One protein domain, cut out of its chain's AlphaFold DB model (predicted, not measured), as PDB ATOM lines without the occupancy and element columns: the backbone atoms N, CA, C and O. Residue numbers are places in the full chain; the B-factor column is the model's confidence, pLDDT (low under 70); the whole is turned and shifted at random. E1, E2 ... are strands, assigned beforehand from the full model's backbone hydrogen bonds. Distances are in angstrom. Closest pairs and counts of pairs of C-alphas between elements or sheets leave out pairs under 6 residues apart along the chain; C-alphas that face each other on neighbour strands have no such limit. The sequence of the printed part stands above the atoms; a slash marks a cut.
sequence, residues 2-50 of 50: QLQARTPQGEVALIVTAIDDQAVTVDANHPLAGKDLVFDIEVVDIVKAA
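This is residues 2 to 50 of the 50 residues of an uncharacterized protein of Hoeflea marina (UniProt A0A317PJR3). Two small strand hairpins share one long, bent strand, E2, and a long tail sticks out from them, with residues 32 to 50 standing free. The strands form a meander, each the antiparallel neighbour of the one before, in the order E1, E2, E3. The printed part has 49 residues, no named helix and three strands, with under half of its residues in them; the class is all strand. It is extended, with a radius of gyration of the C-alphas of 18.1 A and spans of 56 by 27 by 13 A.

E2, residues 10 to 19, is 25.0 A long and bends by 52 degrees at residue 16. E1, residues 2 to 7, is 16.0 A long and begins at C-alpha 2 (113.973, 228.285, 125.783). E3, residues 24 to 27, is 10.1 A long and ends at C-alpha 27 (109.273, 220.724, 129.575).

The sheet is strongly twisted, with E2 as inner strand. Its pairing is staggered: residues 10 to 15 pair with E1, where N 5 and O 12 are 2.9 A apart, and residues 15 to 19 with E3, where N 27 and O 15 are 2.8 A apart. E1 and E3 are apart.

The C-alphas farthest apart, of Asp 21 and Lys 48, are 57.1 A from each other. The printed part has no cut, both links are tight, and no printed residue is under 70 in pLDDT.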
ATOM      1  N   GLN A   2     114.234 228.072 124.355       79.75
ATOM      2  CA  GLN A   2     113.973 228.285 125.783       79.75
ATOM      3  C   GLN A   2     112.954 229.414 125.962       79.75
ATOM      4  O   GLN A   2     113.072 230.459 125.327       79.75
ATOM      5  N   LEU A   3     111.960 229.182 126.812       88.31
ATOM      6  CA  LEU A   3     110.918 230.131 127.186       88.31
ATOM      7  C   LEU A   3     110.998 230.394 128.693       88.31
ATOM      8  O   LEU A   3     111.548 229.591 129.448       88.31
ATOM      9  N   GLN A   4     110.452 231.520 129.136       89.31
ATOM     10  CA  GLN A   4     110.293 231.836 130.553       89.31
ATOM     11  C   GLN A   4     108.812 232.075 130.827       89.31
ATOM     12  O   GLN A   4     108.158 232.815 130.091       89.31
ATOM     13  N   ALA A   5     108.287 231.436 131.865       88.06
ATOM     14  CA  ALA A   5     106.910 231.605 132.310       88.06
ATOM     15  C   ALA A   5     106.882 232.121 133.746       88.06
ATOM     16  O   ALA A   5     107.738 231.783 134.562       88.06
ATOM     17  N   ARG A   6     105.867 232.926 134.063       91.88
ATOM     18  CA  ARG A   6     105.631 233.432 135.414       91.88
ATOM     19  C   ARG A   6     104.483 232.648 136.034       91.88
ATOM     20  O   ARG A   6     103.366 232.690 135.525       91.88
ATOM     21  N   THR A   7     104.762 231.923 137.107       87.44
ATOM     22  CA  THR A   7     103.785 231.126 137.852       87.44
ATOM     23  C   THR A   7     103.562 231.741 139.238       87.44
ATOM     24  O   THR A   7     104.352 232.584 139.674       87.44
ATOM     25  N   PRO A   8     102.515 231.333 139.980       91.75
ATOM     26  CA  PRO A   8     102.337 231.753 141.372       91.75
ATOM     27  C   PRO A   8     103.531 231.407 142.276       91.75
ATOM     28  O   PRO A   8     103.698 232.032 143.320       91.75
ATOM     29  N   GLN A   9     104.353 230.425 141.887       83.38
ATOM     30  CA  GLN A   9     105.559 230.016 142.611       83.38
ATOM     31  C   GLN A   9     106.827 230.784 142.193       83.38
ATOM     32  O   GLN A   9     107.852 230.636 142.854       83.38
ATOM     33  N   GLY A  10     106.784 231.598 141.133       86.31
ATOM     34  CA  GLY A  10     107.930 232.367 140.642       86.31
ATOM     35  C   GLY A  10     108.165 232.222 139.139       86.31
ATOM     36  O   GLY A  10     107.279 231.830 138.382       86.31
ATOM     37  N   GLU A  11     109.362 232.584 138.684       89.06
ATOM     38  CA  GLU A  11     109.762 232.403 137.285       89.06
ATOM     39  C   GLU A  11     110.259 230.976 137.047       89.06
ATOM     40  O   GLU A  11     111.074 230.452 137.804       89.06
ATOM     41  N   VAL A  12     109.766 230.350 135.980       89.12
ATOM     42  CA  VAL A  12     110.124 228.988 135.579       89.12
ATOM     43  C   VAL A  12     110.659 229.016 134.153       89.12
ATOM     44  O   VAL A  12     110.026 229.559 133.244       89.12
ATOM     45  N   ALA A  13     111.833 228.417 133.954       89.31
ATOM     46  CA  ALA A  13     112.396 228.193 132.630       89.31
ATOM     47  C   ALA A  13     111.750 226.959 131.988       89.31
ATOM     48  O   ALA A  13     111.651 225.907 132.613       89.31
ATOM     49  N   LEU A  14     111.340 227.094 130.731       91.56
ATOM     50  CA  LEU A  14     110.683 226.053 129.952       91.56
ATOM     51  C   LEU A  14     111.495 225.748 128.693       91.56
ATOM     52  O   LEU A  14     112.025 226.659 128.050       91.56
ATOM     53  N   ILE A  15     111.558 224.481 128.298       91.19
ATOM     54  CA  ILE A  15     112.198 224.044 127.053       91.19
ATOM     55  C   ILE A  15     111.130 223.468 126.131       91.19
ATOM     56  O   ILE A  15     110.383 222.578 126.518       91.19
ATOM     57  N   VAL A  16     111.059 223.952 124.891       92.12
ATOM     58  CA  VAL A  16     110.154 223.375 123.883       92.12
ATOM     59  C   VAL A  16     110.677 222.007 123.449       92.12
ATOM     60  O   VAL A  16     111.803 221.923 122.949       92.12
ATOM     61  N   THR A  17     109.861 220.967 123.609       93.81
ATOM     62  CA  THR A  17     110.200 219.580 123.247       93.81
ATOM     63  C   THR A  17     109.503 219.114 121.975       93.81
ATOM     64  O   THR A  17     110.077 218.319 121.233       93.81
ATOM     65  N   ALA A  18     108.312 219.634 121.680       93.94
ATOM     66  CA  ALA A  18     107.593 219.359 120.439       93.94
ATOM     67  C   ALA A  18     106.698 220.537 120.041       93.94
ATOM     68  O   ALA A  18     106.264 221.320 120.887       93.94
ATOM     69  N   ILE A  19     106.426 220.647 118.744       94.38
ATOM     70  CA  ILE A  19     105.522 221.638 118.156       94.38
ATOM     71  C   ILE A  19     104.552 220.874 117.260       94.38
ATOM     72  O   ILE A  19     104.996 220.086 116.423       94.38
ATOM     73  N   ASP A  20     103.260 221.111 117.443       94.81
ATOM     74  CA  ASP A  20     102.193 220.641 116.566       94.81
ATOM     75  C   ASP A  20     101.389 221.839 116.014       94.81
ATOM     76  O   ASP A  20     101.663 222.996 116.344       94.81
ATOM     77  N   ASP A  21     100.424 221.577 115.130       93.19
ATOM     78  CA  ASP A  21      99.666 222.626 114.431       93.19
ATOM     79  C   ASP A  21      98.758 223.463 115.354       93.19
ATOM     80  O   ASP A  21      98.256 224.510 114.938       93.19
ATOM     81  N   GLN A  22      98.478 223.002 116.576       95.31
ATOM     82  CA  GLN A  22      97.532 223.629 117.509       95.31
ATOM     83  C   GLN A  22      98.181 224.032 118.839       95.31
ATOM     84  O   GLN A  22      97.661 224.902 119.539       95.31
ATOM     85  N   ALA A  23      99.296 223.407 119.204       93.81
ATOM     86  CA  ALA A  23      99.909 223.488 120.513       93.81
ATOM     87  C   ALA A  23     101.428 223.245 120.471       93.81
ATOM     88  O   ALA A  23     102.022 222.728 119.525       93.81
ATOM     89  N   VAL A  24     102.075 223.652 121.562       93.31
ATOM     90  CA  VAL A  24     103.503 223.449 121.800       93.31
ATOM     91  C   VAL A  24     103.659 222.666 123.094       93.31
ATOM     92  O   VAL A  24     103.141 223.072 124.135       93.31
ATOM     93  N   THR A  25     104.401 221.562 123.041       93.56
ATOM     94  CA  THR A  25     104.778 220.811 124.241       93.56
ATOM     95  C   THR A  25     106.033 221.429 124.841       93.56
ATOM     96  O   THR A  25     107.036 221.643 124.152       93.56
ATOM     97  N   VAL A  26     105.971 221.718 126.139       92.69
ATOM     98  CA  VAL A  26     107.068 222.317 126.900       92.69
ATOM     99  C   VAL A  26     107.426 221.452 128.103       92.69
ATOM    100  O   VAL A  26     106.551 220.904 128.768       92.69
ATOM    101  N   ASP A  27     108.718 221.351 128.382       92.12
ATOM    102  CA  ASP A  27     109.273 220.724 129.575       92.12
ATOM    103  C   ASP A  27     109.665 221.804 130.590       92.12
ATOM    104  O   ASP A  27     110.380 222.752 130.255       92.12
ATOM    105  N   ALA A  28     109.169 221.662 131.819       91.56
ATOM    106  CA  ALA A  28     109.423 222.552 132.952       91.56
ATOM    107  C   ALA A  28     110.340 221.921 134.013       91.56
ATOM    108  O   ALA A  28     110.525 222.489 135.093       91.56
ATOM    109  N   ASN A  29     110.869 220.726 133.755       91.75
ATOM    110  CA  ASN A  29     111.754 220.054 134.686       91.75
ATOM    111  C   ASN A  29     113.100 220.778 134.792       91.75
ATOM    112  O   ASN A  29     113.615 221.360 133.838       91.75
ATOM    113  N   HIS A  30     113.713 220.690 135.973       86.81
ATOM    114  CA  HIS A  30     115.088 221.136 136.152       86.81
ATOM    115  C   HIS A  30     116.025 220.358 135.199       86.81
ATOM    116  O   HIS A  30     115.825 219.157 135.020       86.81
ATOM    117  N   PRO A  31     117.110 220.952 134.662       85.62
ATOM    118  CA  PRO A  31     118.034 220.275 133.733       85.62
ATOM    119  C   PRO A  31     118.696 218.980 134.243       85.62
ATOM    120  O   PRO A  31     119.315 218.237 133.474       85.62
ATOM    121  N   LEU A  32     118.621 218.739 135.552       90.94
ATOM    122  CA  LEU A  32     119.157 217.559 136.234       90.94
ATOM    123  C   LEU A  32     118.070 216.559 136.664       90.94
ATOM    124  O   LEU A  32     118.395 215.546 137.275       90.94
ATOM    125  N   ALA A  33     116.797 216.824 136.369       92.56
ATOM    126  CA  ALA A  33     115.707 215.920 136.714       92.56
ATOM    127  C   ALA A  33     115.883 214.561 136.017       92.56
ATOM    128  O   ALA A  33     116.224 214.495 134.837       92.56
ATOM    129  N   GLY A  34     115.673 213.479 136.768       93.19
ATOM    130  CA  GLY A  34     115.835 212.111 136.271       93.19
ATOM    131  C   GLY A  34     117.284 211.684 136.010       93.19
ATOM    132  O   GLY A  34     117.490 210.588 135.496       93.19
ATOM    133  N   LYS A  35     118.282 212.512 136.343       94.75
ATOM    134  CA  LYS A  35     119.697 212.131 136.271       94.75
ATOM    135  C   LYS A  35     120.164 211.597 137.618       94.75
ATOM    136  O   LYS A  35     119.876 212.203 138.648       94.75
ATOM    137  N   ASP A  36     120.952 210.528 137.591       96.31
ATOM    138  CA  ASP A  36     121.723 210.112 138.757       96.31
ATOM    139  C   ASP A  36     122.810 211.156 139.013       96.31
ATOM    140  O   ASP A  36     123.648 211.434 138.150       96.31
ATOM    141  N   LEU A  37     122.767 211.777 140.189       95.44
ATOM    142  CA  LEU A  37     123.729 212.797 140.580       95.44
ATOM    143  C   LEU A  37     124.704 212.203 141.591       95.44
ATOM    144  O   LEU A  37     124.314 211.801 142.685       95.44
ATOM    145  N   VAL A  38     125.978 212.157 141.210       95.31
ATOM    146  CA  VAL A  38     127.072 211.745 142.090       95.31
ATOM    147  C   VAL A  38     127.745 213.006 142.606       95.31
ATOM    148  O   VAL A  38     128.250 213.808 141.821       95.31
ATOM    149  N   PHE A  39     127.740 213.176 143.923       95.81
ATOM    150  CA  PHE A  39     128.388 214.295 144.591       95.81
ATOM    151  C   PHE A  39     129.512 213.775 145.476       95.81
ATOM    152  O   PHE A  39     129.323 212.805 146.209       95.81
ATOM    153  N   ASP A  40     130.652 214.455 145.421       96.25
ATOM    154  CA  ASP A  40     131.665 214.364 146.463       96.25
ATOM    155  C   ASP A  40     131.362 215.457 147.491       96.25
ATOM    156  O   ASP A  40     131.189 216.626 147.126       96.25
ATOM    157  N   ILE A  41     131.182 215.066 148.749       95.56
ATOM    158  CA  ILE A  41     130.713 215.961 149.808       95.56
ATOM    159  C   ILE A  41     131.752 215.986 150.920       95.56
ATOM    160  O   ILE A  41     132.097 214.950 151.483       95.56
ATOM    161  N   GLU A  42     132.163 217.194 151.297       96.12
ATOM    162  CA  GLU A  42     133.004 217.450 152.461       96.12
ATOM    163  C   GLU A  42     132.196 218.168 153.548       96.12
ATOM    164  O   GLU A  42     131.527 219.174 153.297       96.12
ATOM    165  N   VAL A  43     132.253 217.649 154.775       94.75
ATOM    166  CA  VAL A  43     131.626 218.292 155.935       94.75
ATOM    167  C   VAL A  43     132.583 219.342 156.487       94.75
ATOM    168  O   VAL A  43     133.623 218.998 157.038       94.75
ATOM    169  N   VAL A  44     132.209 220.617 156.360       95.50
ATOM    170  CA  VAL A  44     133.044 221.745 156.806       95.50
ATOM    171  C   VAL A  44     132.840 222.061 158.292       95.50
ATOM    172  O   VAL A  44     133.813 222.283 159.004       95.50
ATOM    173  N   ASP A  45     131.593 222.079 158.772       94.75
ATOM    174  CA  ASP A  45     131.261 222.348 160.177       94.75
ATOM    175  C   ASP A  45     129.826 221.888 160.502       94.75
ATOM    176  O   ASP A  45     128.986 221.777 159.602       94.75
ATOM    177  N   ILE A  46     129.524 221.641 161.781       94.44
ATOM    178  CA  ILE A  46     128.171 221.325 162.269       94.44
ATOM    179  C   ILE A  46     127.793 222.314 163.372       94.44
ATOM    180  O   ILE A  46     128.274 222.237 164.502       94.44
ATOM    181  N   VAL A  47     126.858 223.213 163.057       94.00
ATOM    182  CA  VAL A  47     126.354 224.233 163.985       94.00
ATOM    183  C   VAL A  47     124.996 223.853 164.576       94.00
ATOM    184  O   VAL A  47     124.222 223.094 163.992       94.00
ATOM    185  N   LYS A  48     124.683 224.404 165.752       93.00
ATOM    186  CA  LYS A  48     123.371 224.228 166.388       93.00
ATOM    187  C   LYS A  48     122.311 225.020 165.618       93.00
ATOM    188  O   LYS A  48     122.518 226.198 165.343       93.00
ATOM    189  N   ALA A  49     121.180 224.384 165.303       80.50
ATOM    190  CA  ALA A  49     120.020 225.090 164.765       80.50
ATOM    191  C   ALA A  49     119.490 226.097 165.801       80.50
ATOM    192  O   ALA A  49     119.473 225.790 166.998       80.50
ATOM    193  N   ALA A  50     119.123 227.288 165.326       73.88
ATOM    194  CA  ALA A  50     118.563 228.371 166.133       73.88
ATOM    195  C   ALA A  50     117.123 228.079 166.572       73.88
ATOM    196  O   ALA A  50     116.386 227.442 165.783       73.88
TER     197      ALA A  50